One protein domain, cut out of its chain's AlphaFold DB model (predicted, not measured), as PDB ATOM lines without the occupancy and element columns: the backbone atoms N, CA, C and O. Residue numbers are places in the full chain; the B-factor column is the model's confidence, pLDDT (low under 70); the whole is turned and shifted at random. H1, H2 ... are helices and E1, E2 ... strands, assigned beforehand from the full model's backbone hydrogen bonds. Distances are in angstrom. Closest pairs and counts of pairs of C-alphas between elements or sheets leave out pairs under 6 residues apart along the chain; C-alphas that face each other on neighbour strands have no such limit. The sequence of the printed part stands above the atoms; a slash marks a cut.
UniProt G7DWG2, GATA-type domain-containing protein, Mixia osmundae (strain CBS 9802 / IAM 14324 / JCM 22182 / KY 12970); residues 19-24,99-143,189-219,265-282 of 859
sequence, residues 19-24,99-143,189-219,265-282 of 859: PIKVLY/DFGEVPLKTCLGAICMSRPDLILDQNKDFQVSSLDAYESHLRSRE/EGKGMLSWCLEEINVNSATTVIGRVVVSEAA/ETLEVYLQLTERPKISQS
ATOM      1  N   PRO A  19     182.671 111.017 152.864       90.56
ATOM      2  CA  PRO A  19     181.343 110.492 153.145       90.56
ATOM      3  C   PRO A  19     180.289 111.343 152.423       90.56
ATOM      4  O   PRO A  19     180.348 112.571 152.439       90.56
ATOM      5  N   ILE A  20     179.315 110.686 151.801       91.38
ATOM      6  CA  ILE A  20     178.165 111.302 151.144       91.38
ATOM      7  C   ILE A  20     176.897 110.682 151.727       91.38
ATOM      8  O   ILE A  20     176.721 109.462 151.717       91.38
ATOM      9  N   LYS A  21     175.998 111.542 152.207       93.19
ATOM     10  CA  LYS A  21     174.637 111.174 152.593       93.19
ATOM     11  C   LYS A  21     173.698 111.505 151.436       93.19
ATOM     12  O   LYS A  21     173.635 112.655 151.013       93.19
ATOM     13  N   VAL A  22     172.987 110.505 150.928       90.62
ATOM     14  CA  VAL A  22     171.941 110.661 149.909       90.62
ATOM     15  C   VAL A  22     170.584 110.516 150.596       90.62
ATOM     16  O   VAL A  22     170.392 109.601 151.396       90.62
ATOM     17  N   LEU A  23     169.661 111.431 150.302       92.12
ATOM     18  CA  LEU A  23     168.301 111.454 150.841       92.12
ATOM     19  C   LEU A  23     167.302 111.210 149.705       92.12
ATOM     20  O   LEU A  23     167.350 111.911 148.695       92.12
ATOM     21  N   TYR A  24     166.386 110.256 149.883       91.00
ATOM     22  CA  TYR A  24     165.274 110.007 148.960       91.00
ATOM     23  C   TYR A  24     163.935 110.194 149.660       91.00
ATOM     24  O   TYR A  24     163.556 109.384 150.500       91.00
ATOM     25  N   ASP A  99     162.157 100.298 159.492       90.88
ATOM     26  CA  ASP A  99     163.378 101.063 159.805       90.88
ATOM     27  C   ASP A  99     164.393 101.133 158.639       90.88
ATOM     28  O   ASP A  99     165.289 101.979 158.653       90.88
ATOM     29  N   PHE A 100     164.260 100.273 157.619       94.00
ATOM     30  CA  PHE A 100     165.169 100.163 156.473       94.00
ATOM     31  C   PHE A 100     164.428  99.929 155.146       94.00
ATOM     32  O   PHE A 100     163.339  99.350 155.117       94.00
ATOM     33  N   GLY A 101     165.056 100.334 154.040       94.75
ATOM     34  CA  GLY A 101     164.567 100.121 152.674       94.75
ATOM     35  C   GLY A 101     165.702 100.049 151.649       94.75
ATOM     36  O   GLY A 101     166.819 100.487 151.915       94.75
ATOM     37  N   GLU A 102     165.423  99.486 150.474       93.56
ATOM     38  CA  GLU A 102     166.423  99.279 149.417       93.56
ATOM     39  C   GLU A 102     166.250 100.221 148.221       93.56
ATOM     40  O   GLU A 102     165.151 100.375 147.681       93.56
ATOM     41  N   VAL A 103     167.371 100.765 147.743       94.62
ATOM     42  CA  VAL A 103     167.475 101.553 146.506       94.62
ATOM     43  C   VAL A 103     168.601 101.002 145.617       94.62
ATOM     44  O   VAL A 103     169.643 100.607 146.137       94.62
ATOM     45  N   PRO A 104     168.456 100.945 144.277       94.88
ATOM     46  CA  PRO A 104     169.552 100.529 143.402       94.88
ATOM     47  C   PRO A 104     170.761 101.471 143.501       94.88
ATOM     48  O   PRO A 104     170.609 102.688 143.389       94.88
ATOM     49  N   LEU A 105     171.974 100.922 143.602       92.50
ATOM     50  CA  LEU A 105     173.235 101.677 143.643       92.50
ATOM     51  C   LEU A 105     173.362 102.635 142.451       92.50
ATOM     52  O   LEU A 105     173.822 103.764 142.602       92.50
ATOM     53  N   LYS A 106     172.873 102.227 141.274       91.81
ATOM     54  CA  LYS A 106     172.807 103.070 140.072       91.81
ATOM     55  C   LYS A 106     172.006 104.363 140.278       91.81
ATOM     56  O   LYS A 106     172.372 105.394 139.721       91.81
ATOM     57  N   THR A 107     170.951 104.332 141.091       93.25
ATOM     58  CA  THR A 107     170.162 105.517 141.456       93.25
ATOM     59  C   THR A 107     170.953 106.432 142.394       93.25
ATOM     60  O   THR A 107     170.905 107.652 142.239       93.25
ATOM     61  N   CYS A 108     171.733 105.866 143.321       92.88
ATOM     62  CA  CYS A 108     172.614 106.628 144.217       92.88
ATOM     63  C   CYS A 108     173.771 107.286 143.467       92.88
ATOM     64  O   CYS A 108     174.046 108.465 143.678       92.88
ATOM     65  N   LEU A 109     174.392 106.567 142.532       92.19
ATOM     66  CA  LEU A 109     175.401 107.135 141.641       92.19
ATOM     67  C   LEU A 109     174.800 108.208 140.727       92.19
ATOM     68  O   LEU A 109     175.416 109.251 140.556       92.19
ATOM     69  N   GLY A 110     173.575 108.022 140.221       93.12
ATOM     70  CA  GLY A 110     172.843 109.065 139.494       93.12
ATOM     71  C   GLY A 110     172.665 110.350 140.313       93.12
ATOM     72  O   GLY A 110     173.002 111.430 139.835       93.12
ATOM     73  N   ALA A 111     172.220 110.234 141.568       92.12
ATOM     74  CA  ALA A 111     172.065 111.371 142.479       92.12
ATOM     75  C   ALA A 111     173.404 112.063 142.815       92.12
ATOM     76  O   ALA A 111     173.466 113.292 142.853       92.12
ATOM     77  N   ILE A 112     174.490 111.302 143.001       92.19
ATOM     78  CA  ILE A 112     175.847 111.849 143.189       92.19
ATOM     79  C   ILE A 112     176.312 112.593 141.930       92.19
ATOM     80  O   ILE A 112     176.752 113.735 142.026       92.19
ATOM     81  N   CYS A 113     176.153 111.994 140.749       91.81
ATOM     82  CA  CYS A 113     176.504 112.608 139.469       91.81
ATOM     83  C   CYS A 113     175.743 113.921 139.212       91.81
ATOM     84  O   CYS A 113     176.325 114.878 138.712       91.81
ATOM     85  N   MET A 114     174.456 113.985 139.571       89.50
ATOM     86  CA  MET A 114     173.630 115.188 139.398       89.50
ATOM     87  C   MET A 114     173.929 116.286 140.428       89.50
ATOM     88  O   MET A 114     173.807 117.463 140.105       89.50
ATOM     89  N   SER A 115     174.318 115.924 141.654       90.44
ATOM     90  CA  SER A 115     174.623 116.889 142.725       90.44
ATOM     91  C   SER A 115     176.078 117.365 142.741       90.44
ATOM     92  O   SER A 115     176.353 118.440 143.271       90.44
ATOM     93  N   ARG A 116     177.014 116.589 142.180       90.38
ATOM     94  CA  ARG A 116     178.453 116.899 142.132       90.38
ATOM     95  C   ARG A 116     179.073 116.493 140.781       90.38
ATOM     96  O   ARG A 116     179.859 115.541 140.739       90.38
ATOM     97  N   PRO A 117     178.757 117.201 139.678       89.00
ATOM     98  CA  PRO A 117     179.273 116.878 138.342       89.00
ATOM     99  C   PRO A 117     180.809 116.890 138.261       89.00
ATOM    100  O   PRO A 117     181.388 116.112 137.504       89.00
ATOM    101  N   ASP A 118     181.484 117.686 139.096       86.88
ATOM    102  CA  ASP A 118     182.952 117.767 139.186       86.88
ATOM    103  C   ASP A 118     183.617 116.401 139.447       86.88
ATOM    104  O   ASP A 118     184.723 116.142 138.972       86.88
ATOM    105  N   LEU A 119     182.930 115.500 140.168       86.38
ATOM    106  CA  LEU A 119     183.406 114.139 140.455       86.38
ATOM    107  C   LEU A 119     183.372 113.212 139.225       86.38
ATOM    108  O   LEU A 119     183.996 112.154 139.240       86.38
ATOM    109  N   ILE A 120     182.645 113.596 138.171       84.69
ATOM    110  CA  ILE A 120     182.623 112.915 136.869       84.69
ATOM    111  C   ILE A 120     183.679 113.521 135.937       84.69
ATOM    112  O   ILE A 120     184.325 112.804 135.175       84.69
ATOM    113  N   LEU A 121     183.822 114.851 135.970       78.12
ATOM    114  CA  LEU A 121     184.618 115.612 135.003       78.12
ATOM    115  C   LEU A 121     186.132 115.462 135.207       78.12
ATOM    116  O   LEU A 121     186.881 115.552 134.231       78.12
ATOM    117  N   ASP A 122     186.597 115.203 136.432       82.56
ATOM    118  CA  ASP A 122     188.022 114.978 136.689       82.56
ATOM    119  C   ASP A 122     188.484 113.583 136.237       82.56
ATOM    120  O   ASP A 122     188.583 112.628 137.011       82.56
ATOM    121  N   GLN A 123     188.844 113.491 134.956       83.50
ATOM    122  CA  GLN A 123     189.397 112.287 134.334       83.50
ATOM    123  C   GLN A 123     190.710 111.794 134.972       83.50
ATOM    124  O   GLN A 123     191.187 110.717 134.599       83.50
ATOM    125  N   ASN A 124     191.337 112.547 135.883       86.31
ATOM    126  CA  ASN A 124     192.582 112.160 136.551       86.31
ATOM    127  C   ASN A 124     192.361 111.450 137.893       86.31
ATOM    128  O   ASN A 124     193.329 110.932 138.449       86.31
ATOM    129  N   LYS A 125     191.118 111.375 138.386       86.81
ATOM    130  CA  LYS A 125     190.762 110.691 139.634       86.81
ATOM    131  C   LYS A 125     189.992 109.395 139.373       86.81
ATOM    132  O   LYS A 125     189.040 109.364 138.596       86.81
ATOM    133  N   ASP A 126     190.383 108.332 140.071       88.44
ATOM    134  CA  ASP A 126     189.558 107.133 140.237       88.44
ATOM    135  C   ASP A 126     188.824 107.229 141.584       88.44
ATOM    136  O   ASP A 126     189.422 107.586 142.600       88.44
ATOM    137  N   PHE A 127     187.538 106.878 141.625       90.69
ATOM    138  CA  PHE A 127     186.752 106.861 142.862       90.69
ATOM    139  C   PHE A 127     186.259 105.451 143.167       90.69
ATOM    140  O   PHE A 127     185.483 104.870 142.411       90.69
ATOM    141  N   GLN A 128     186.679 104.916 144.313       91.44
ATOM    142  CA  GLN A 128     186.097 103.703 144.876       91.44
ATOM    143  C   GLN A 128     184.848 104.067 145.679       91.44
ATOM    144  O   GLN A 128     184.903 104.965 146.520       91.44
ATOM    145  N   VAL A 129     183.750 103.342 145.457       91.56
ATOM    146  CA  VAL A 129     182.479 103.537 146.165       91.56
ATOM    147  C   VAL A 129     182.247 102.358 147.100       91.56
ATOM    148  O   VAL A 129     182.124 101.223 146.652       91.56
ATOM    149  N   SER A 130     182.161 102.622 148.400       91.06
ATOM    150  CA  SER A 130     181.765 101.629 149.403       91.06
ATOM    151  C   SER A 130     180.498 102.095 150.110       91.06
ATOM    152  O   SER A 130     180.473 103.186 150.683       91.06
ATOM    153  N   SER A 131     179.445 101.280 150.081       89.94
ATOM    154  CA  SER A 131     178.251 101.500 150.899       89.94
ATOM    155  C   SER A 131     178.568 101.250 152.368       89.94
ATOM    156  O   SER A 131     179.073 100.182 152.713       89.94
ATOM    157  N   LEU A 132     178.244 102.212 153.230       88.88
ATOM    158  CA  LEU A 132     178.235 102.002 154.672       88.88
ATOM    159  C   LEU A 132     176.869 101.413 155.020       88.88
ATOM    160  O   LEU A 132     175.861 102.108 154.893       88.88
ATOM    161  N   ASP A 133     176.822 100.136 155.402       85.31
ATOM    162  CA  ASP A 133     175.546  99.493 155.714       85.31
ATOM    163  C   ASP A 133     174.898 100.154 156.938       85.31
ATOM    164  O   ASP A 133     175.428 100.133 158.056       85.31
ATOM    165  N   ALA A 134     173.727 100.750 156.712       80.06
ATOM    166  CA  ALA A 134     172.921 101.358 157.755       80.06
ATOM    167  C   ALA A 134     172.427 100.310 158.769       80.06
ATOM    168  O   ALA A 134     172.266 100.637 159.946       80.06
ATOM    169  N   TYR A 135     172.224  99.060 158.337       78.31
ATOM    170  CA  TYR A 135     171.768  97.972 159.194       78.31
ATOM    171  C   TYR A 135     172.884  97.479 160.130       78.31
ATOM    172  O   TYR A 135     172.694  97.499 161.348       78.31
ATOM    173  N   GLU A 136     174.074  97.144 159.617       78.38
ATOM    174  CA  GLU A 136     175.235  96.798 160.453       78.38
ATOM    175  C   GLU A 136     175.620  97.942 161.411       78.38
ATOM    176  O   GLU A 136     175.888  97.709 162.593       78.38
ATOM    177  N   SER A 137     175.576  99.193 160.939       74.31
ATOM    178  CA  SER A 137     175.824 100.373 161.780       74.31
ATOM    179  C   SER A 137     174.831 100.459 162.946       74.31
ATOM    180  O   SER A 137     175.230 100.675 164.091       74.31
ATOM    181  N   HIS A 138     173.542 100.230 162.678       78.12
ATOM    182  CA  HIS A 138     172.483 100.243 163.689       78.12
ATOM    183  C   HIS A 138     172.595  99.080 164.690       78.12
ATOM    184  O   HIS A 138     172.387  99.288 165.888       78.12
ATOM    185  N   LEU A 139     172.977  97.878 164.237       77.94
ATOM    186  CA  LEU A 139     173.268  96.744 165.123       77.94
ATOM    187  C   LEU A 139     174.400  97.082 166.103       77.94
ATOM    188  O   LEU A 139     174.208  96.972 167.314       77.94
ATOM    189  N   ARG A 140     175.530  97.596 165.598       77.56
ATOM    190  CA  ARG A 140     176.682  98.006 166.421       77.56
ATOM    191  C   ARG A 140     176.302  99.069 167.462       77.56
ATOM    192  O   ARG A 140     176.702  98.961 168.621       77.56
ATOM    193  N   SER A 141     175.490 100.066 167.092       75.75
ATOM    194  CA  SER A 141     174.971 101.068 168.043       75.75
ATOM    195  C   SER A 141     174.097 100.449 169.141       75.75
ATOM    196  O   SER A 141     174.174 100.862 170.300       75.75
ATOM    197  N   ARG A 142     173.283  99.441 168.806       77.94
ATOM    198  CA  ARG A 142     172.402  98.757 169.761       77.94
ATOM    199  C   ARG A 142     173.180  97.863 170.729       77.94
ATOM    200  O   ARG A 142     172.918  97.919 171.930       77.94
ATOM    201  N   GLU A 143     174.157  97.099 170.248       81.06
ATOM    202  CA  GLU A 143     175.000  96.219 171.078       81.06
ATOM    203  C   GLU A 143     175.868  97.006 172.079       81.06
ATOM    204  O   GLU A 143     175.990  96.619 173.247       81.06
ATOM    205  N   GLU A 189     184.670  97.594 143.359       44.03
ATOM    206  CA  GLU A 189     185.734  98.352 142.695       44.03
ATOM    207  C   GLU A 189     185.333  98.791 141.274       44.03
ATOM    208  O   GLU A 189     185.581  98.094 140.291       44.03
ATOM    209  N   GLY A 190     184.755  99.989 141.163       40.88
ATOM    210  CA  GLY A 190     184.674 100.714 139.892       40.88
ATOM    211  C   GLY A 190     186.038 101.275 139.459       40.88
ATOM    212  O   GLY A 190     186.864 101.637 140.300       40.88
ATOM    213  N   LYS A 191     186.269 101.371 138.142       38.78
ATOM    214  CA  LYS A 191     187.464 101.987 137.534       38.78
ATOM    215  C   LYS A 191     187.061 103.051 136.517       38.78
ATOM    216  O   LYS A 191     186.170 102.811 135.701       38.78
ATOM    217  N   GLY A 192     187.746 104.193 136.551       37.19
ATOM    218  CA  GLY A 192     187.518 105.366 135.713       37.19
ATOM    219  C   GLY A 192     186.227 106.122 136.034       37.19
ATOM    220  O   GLY A 192     185.163 105.520 136.104       37.19
ATOM    221  N   MET A 193     186.311 107.453 136.145       42.34
ATOM    222  CA  MET A 193     185.273 108.417 135.717       42.34
ATOM    223  C   MET A 193     183.808 108.118 136.134       42.34
ATOM    224  O   MET A 193     182.894 108.288 135.326       42.34
ATOM    225  N   LEU A 194     183.584 107.615 137.360       41.72
ATOM    226  CA  LEU A 194     182.290 107.078 137.839       41.72
ATOM    227  C   LEU A 194     181.590 106.197 136.781       41.72
ATOM    228  O   LEU A 194     180.401 106.357 136.487       41.72
ATOM    229  N   SER A 195     182.369 105.323 136.133       39.84
ATOM    230  CA  SER A 195     181.990 104.752 134.846       39.84
ATOM    231  C   SER A 195     180.692 103.955 134.938       39.84
ATOM    232  O   SER A 195     180.453 103.170 135.854       39.84
ATOM    233  N   TRP A 196     179.833 104.144 133.934       41.88
ATOM    234  CA  TRP A 196     178.534 103.465 133.845       41.88
ATOM    235  C   TRP A 196     178.664 101.940 133.686       41.88
ATOM    236  O   TRP A 196     177.662 101.229 133.757       41.88
ATOM    237  N   CYS A 197     179.897 101.457 133.518       38.25
ATOM    238  CA  CYS A 197     180.318 100.077 133.681       38.25
ATOM    239  C   CYS A 197     180.789  99.812 135.125       38.25
ATOM    240  O   CYS A 197     181.898  99.325 135.344       38.25
ATOM    241  N   LEU A 198     179.900 100.013 136.108       46.78
ATOM    242  CA  LEU A 198     179.795  98.976 137.132       46.78
ATOM    243  C   LEU A 198     179.414  97.702 136.375       46.78
ATOM    244  O   LEU A 198     178.284  97.568 135.904       46.78
ATOM    245  N   GLU A 199     180.390  96.824 136.167       41.56
ATOM    246  CA  GLU A 199     180.176  95.538 135.515       41.56
ATOM    247  C   GLU A 199     179.380  94.656 136.484       41.56
ATOM    248  O   GLU A 199     179.943  93.963 137.328       41.56
ATOM    249  N   GLU A 200     178.047  94.767 136.423       49.03
ATOM    250  CA  GLU A 200     177.124  93.963 137.226       49.03
ATOM    251  C   GLU A 200     177.406  92.482 136.947       49.03
ATOM    252  O   GLU A 200     177.033  91.945 135.903       49.03
ATOM    253  N   ILE A 201     178.081  91.830 137.903       46.06
ATOM    254  CA  ILE A 201     178.657  90.479 137.773       46.06
ATOM    255  C   ILE A 201     177.598  89.429 137.381       46.06
ATOM    256  O   ILE A 201     177.938  88.383 136.830       46.06
ATOM    257  N   ASN A 202     176.305  89.729 137.562       46.81
ATOM    258  CA  ASN A 202     175.233  89.080 136.812       46.81
ATOM    259  C   ASN A 202     174.274  90.122 136.212       46.81
ATOM    260  O   ASN A 202     173.705  90.936 136.933       46.81
ATOM    261  N   VAL A 203     173.963  89.975 134.918       49.78
ATOM    262  CA  VAL A 203     173.046  90.827 134.115       49.78
ATOM    263  C   VAL A 203     171.600  90.899 134.664       49.78
ATOM    264  O   VAL A 203     170.784  91.682 134.188       49.78
ATOM    265  N   ASN A 204     171.271  90.084 135.674       56.62
ATOM    266  CA  ASN A 204     169.959  90.024 136.323       56.62
ATOM    267  C   ASN A 204     169.965  90.502 137.793       56.62
ATOM    268  O   ASN A 204     168.899  90.535 138.407       56.62
ATOM    269  N   SER A 205     171.122  90.843 138.377       61.06
ATOM    270  CA  SER A 205     171.242  91.277 139.777       61.06
ATOM    271  C   SER A 205     171.663  92.744 139.860       61.06
ATOM    272  O   SER A 205     172.840  93.047 140.058       61.06
ATOM    273  N   ALA A 206     170.691  93.648 139.726       81.75
ATOM    274  CA  ALA A 206     170.914  95.064 139.991       81.75
ATOM    275  C   ALA A 206     171.352  95.248 141.451       81.75
ATOM    276  O   ALA A 206     170.618  94.870 142.366       81.75
ATOM    277  N   THR A 207     172.541  95.808 141.675       89.19
ATOM    278  CA  THR A 207     173.076  96.020 143.026       89.19
ATOM    279  C   THR A 207     172.185  96.990 143.799       89.19
ATOM    280  O   THR A 207     172.040  98.143 143.391       89.19
ATOM    281  N   THR A 208     171.606  96.557 144.920       92.38
ATOM    282  CA  THR A 208     170.884  97.426 145.858       92.38
ATOM    283  C   THR A 208     171.779  97.880 147.009       92.38
ATOM    284  O   THR A 208     172.788  97.255 147.329       92.38
ATOM    285  N   VAL A 209     171.417  99.013 147.606       92.75
ATOM    286  CA  VAL A 209     171.999  99.559 148.832       92.75
ATOM    287  C   VAL A 209     170.872  99.711 149.846       92.75
ATOM    288  O   VAL A 209     169.799 100.223 149.511       92.75
ATOM    289  N   ILE A 210     171.119  99.270 151.077       94.19
ATOM    290  CA  ILE A 210     170.186  99.413 152.194       94.19
ATOM    291  C   ILE A 210     170.383 100.801 152.813       94.19
ATOM    292  O   ILE A 210     171.483 101.157 153.240       94.19
ATOM    293  N   GLY A 211     169.310 101.585 152.857       94.81
ATOM    294  CA  GLY A 211     169.231 102.831 153.610       94.81
ATOM    295  C   GLY A 211     168.352 102.685 154.848       94.81
ATOM    296  O   GLY A 211     167.529 101.771 154.935       94.81
ATOM    297  N   ARG A 212     168.498 103.612 155.793       94.56
ATOM    298  CA  ARG A 212     167.581 103.754 156.932       94.56
ATOM    299  C   ARG A 212     166.383 104.594 156.502       94.56
ATOM    300  O   ARG A 212     166.583 105.652 155.914       94.56
ATOM    301  N   VAL A 213     165.158 104.184 156.815       94.56
ATOM    302  CA  VAL A 213     163.995 105.068 156.652       94.56
ATOM    303  C   VAL A 213     163.894 105.970 157.877       94.56
ATOM    304  O   VAL A 213     163.869 105.505 159.018       94.56
ATOM    305  N   VAL A 214     163.844 107.273 157.639       94.00
ATOM    306  CA  VAL A 214     163.609 108.308 158.642       94.00
ATOM    307  C   VAL A 214     162.315 109.018 158.267       94.00
ATOM    308  O   VAL A 214     162.213 109.631 157.207       94.00
ATOM    309  N   VAL A 215     161.308 108.907 159.130       92.62
ATOM    310  CA  VAL A 215     160.065 109.675 159.003       92.62
ATOM    311  C   VAL A 215     160.376 111.118 159.390       92.62
ATOM    312  O   VAL A 215     160.905 111.347 160.477       92.62
ATOM    313  N   SER A 216     160.082 112.077 158.513       83.06
ATOM    314  CA  SER A 216     160.243 113.496 158.821       83.06
ATOM    315  C   SER A 216     158.894 114.115 159.174       83.06
ATOM    316  O   SER A 216     157.984 114.145 158.352       83.06
ATOM    317  N   GLU A 217     158.782 114.639 160.392       78.19
ATOM    318  CA  GLU A 217     157.594 115.352 160.897       78.19
ATOM    319  C   GLU A 217     157.585 116.839 160.453       78.19
ATOM    320  O   GLU A 217     156.745 117.634 160.863       78.19
ATOM    321  N   ALA A 218     158.527 117.234 159.586       64.38
ATOM    322  CA  ALA A 218     158.779 118.613 159.173       64.38
ATOM    323  C   ALA A 218     157.828 119.111 158.059       64.38
ATOM    324  O   ALA A 218     158.269 119.424 156.951       64.38
ATOM    325  N   ALA A 219     156.531 119.212 158.367       50.03
ATOM    326  CA  ALA A 219     155.533 119.853 157.499       50.03
ATOM    327  C   ALA A 219     154.486 120.686 158.265       50.03
ATOM    328  O   ALA A 219     154.150 121.791 157.836       50.03
ATOM    329  N   GLU A 265     158.092 109.850 154.653       93.62
ATOM    330  CA  GLU A 265     159.202 108.906 154.804       93.62
ATOM    331  C   GLU A 265     160.378 109.332 153.906       93.62
ATOM    332  O   GLU A 265     160.207 109.642 152.728       93.62
ATOM    333  N   THR A 266     161.597 109.351 154.447       93.94
ATOM    334  CA  THR A 266     162.823 109.650 153.696       93.94
ATOM    335  C   THR A 266     163.835 108.525 153.887       93.94
ATOM    336  O   THR A 266     164.214 108.218 155.014       93.94
ATOM    337  N   LEU A 267     164.299 107.906 152.798       95.12
ATOM    338  CA  LEU A 267     165.389 106.934 152.859       95.12
ATOM    339  C   LEU A 267     166.739 107.661 152.915       95.12
ATOM    340  O   LEU A 267     167.112 108.372 151.980       95.12
ATOM    341  N   GLU A 268     167.490 107.434 153.986       95.62
ATOM    342  CA  GLU A 268     168.854 107.912 154.173       95.62
ATOM    343  C   GLU A 268     169.865 106.821 153.802       95.62
ATOM    344  O   GLU A 268     169.909 105.756 154.423       95.62
ATOM    345  N   VAL A 269     170.712 107.095 152.810       95.31
ATOM    346  CA  VAL A 269     171.763 106.180 152.345       95.31
ATOM    347  C   VAL A 269     173.129 106.822 152.542       95.31
ATOM    348  O   VAL A 269     173.351 107.965 152.146       95.31
ATOM    349  N   TYR A 270     174.059 106.071 153.126       93.06
ATOM    350  CA  TYR A 270     175.419 106.525 153.401       93.06
ATOM    351  C   TYR A 270     176.411 105.808 152.479       93.06
ATOM    352  O   TYR A 270     176.626 104.600 152.577       93.06
ATOM    353  N   LEU A 271     177.035 106.562 151.574       95.62
ATOM    354  CA  LEU A 271     178.086 106.077 150.679       95.62
ATOM    355  C   LEU A 271     179.407 106.762 151.024       95.62
ATOM    356  O   LEU A 271     179.450 107.966 151.255       95.62
ATOM    357  N   GLN A 272     180.503 106.014 151.025       95.62
ATOM    358  CA  GLN A 272     181.846 106.564 151.168       95.62
ATOM    359  C   GLN A 272     182.560 106.495 149.818       95.62
ATOM    360  O   GLN A 272     182.791 105.409 149.285       95.62
ATOM    361  N   LEU A 273     182.922 107.660 149.278       94.81
ATOM    362  CA  LEU A 273     183.866 107.754 148.170       94.81
ATOM    363  C   LEU A 273     185.283 107.777 148.738       94.81
ATOM    364  O   LEU A 273     185.596 108.596 149.603       94.81
ATOM    365  N   THR A 274     186.154 106.904 148.244       93.44
ATOM    366  CA  THR A 274     187.596 106.984 148.496       93.44
ATOM    367  C   THR A 274     188.296 107.334 147.194       93.44
ATOM    368  O   THR A 274     188.214 106.580 146.223       93.44
ATOM    369  N   GLU A 275     188.988 108.472 147.181       93.94
ATOM    370  CA  GLU A 275     189.851 108.863 146.070       93.94
ATOM    371  C   GLU A 275     191.013 107.863 145.958       93.94
ATOM    372  O   GLU A 275     191.739 107.598 146.924       93.94
ATOM    373  N   ARG A 276     191.164 107.267 144.775       88.81
ATOM    374  CA  ARG A 276     192.286 106.404 144.414       88.81
ATOM    375  C   ARG A 276     193.184 107.146 143.419       88.81
ATOM    376  O   ARG A 276     192.666 107.760 142.483       88.81
ATOM    377  N   PRO A 277     194.520 107.055 143.559       84.19
ATOM    378  CA  PRO A 277     195.413 107.502 142.502       84.19
ATOM    379  C   PRO A 277     195.131 106.669 141.248       84.19
ATOM    380  O   PRO A 277     195.057 105.439 141.326       84.19
ATOM    381  N   LYS A 278     194.965 107.347 140.110       83.62
ATOM    382  CA  LYS A 278     194.662 106.722 138.821       83.62
ATOM    383  C   LYS A 278     195.736 105.699 138.470       83.62
ATOM    384  O   LYS A 278     196.881 106.068 138.204       83.62
ATOM    385  N   ILE A 279     195.370 104.417 138.493       80.94
ATOM    386  CA  ILE A 279     196.331 103.324 138.305       80.94
ATOM    387  C   ILE A 279     196.839 103.396 136.866       80.94
ATOM    388  O   ILE A 279     196.080 103.181 135.918       80.94
ATOM    389  N   SER A 280     198.125 103.702 136.688       83.81
ATOM    390  CA  SER A 280     198.702 103.775 135.348       83.81
ATOM    391  C   SER A 280     198.655 102.399 134.675       83.81
ATOM    392  O   SER A 280     198.701 101.357 135.334       83.81
ATOM    393  N   GLN A 281     198.620 102.362 133.342       75.00
ATOM    394  CA  GLN A 281     198.600 101.093 132.608       75.00
ATOM    395  C   GLN A 281     199.814 100.203 132.962       75.00
ATOM    396  O   GLN A 281     199.681  98.984 133.074       75.00
ATOM    397  N   SER A 282     200.977 100.809 133.230       82.56
ATOM    398  CA  SER A 282     202.179 100.108 133.694       82.56
ATOM    399  C   SER A 282     202.078  99.620 135.144       82.56
ATOM    400  O   SER A 282     202.529  98.510 135.429       82.56
TER     401      SER A 282
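This is residues 19 to 24, 99 to 143, 189 to 219 and 265 to 282 of the 859 residues of the protein "GATA-type domain-containing protein" of Mixia osmundae (strain CBS 9802 / IAM 14324 / JCM 22182 / KY 12970) (UniProt G7DWG2). A long, strongly twisted antiparallel sheet curls round helix H1, with its longest strand, E5, as the backbone to which E1, E3 and E4 pair and E2 added beyond E4. H2 and H3 only graze the sheet, and residues 200 to 205 stick out as a free loop. The printed part has 100 residues, with five named strands and three named helices in the order E1 E2 H1 H2 E3 H3 E4 E5, a mixed class. It is only just compact, close to loose, with a radius of gyration of the C-alphas of 15.3 A, and elongated, spanning 51 by 30 by 29 A.

E5, residues 265 to 277, is 38.3 A long, from C-alpha 265 at (159.202, 108.906, 154.804) to C-alpha 277 at (195.413, 107.502, 142.502). E4 is residues 208 to 216, 23.2 A; E3 residues 125 to 132, 21.4 A; E1 residues 19 to 24, beginning at (181.343, 110.492, 153.145); E2 residues 100 to 104. H1 is residues 105 to 115, 15.3 A, H2 residues 118 to 121 and H3 residues 134 to 143.

The branched sheet has E1 on one side of E5, with N 22 and O 269 2.8 A apart, and E3 and E4 on the other side, with N 274 and O 128 at 2.9 A and N 212 and O 268 at 2.9 A. E2 and E4 are antiparallel, with N 209 and O 103 at 2.8 A; these four N and O pairs are within hydrogen-bond range. The sheet curls round H1; the closest C-alphas of E1 and H1, Val 22 and Cys 108, are 7.0 A apart. H1 and H2 are close but not clearly touching, with the C-alphas of Cys 113 and Ile 120 closest at 6.7 A. H3 grazes the sheet with residues 134 to 138; its closest C-alphas to E4 are Ala 134 and Gly 211, 5.7 A. H1 and H3 are apart. Every O i to N i+4 pair is within hydrogen-bond range in H1 and H3; H2 is too short for one.

The farthest C-alphas, Ala 219 and Ser 282, are 56.0 A apart. Residues 25 to 98, 144 to 188 and 220 to 264 are not printed, with C-alpha gaps of 14.2, 30.4 and 11.9 A. Of the links that are printed whole, none is long. Residues 189 to 205 and 218 to 219 have pLDDT under 70.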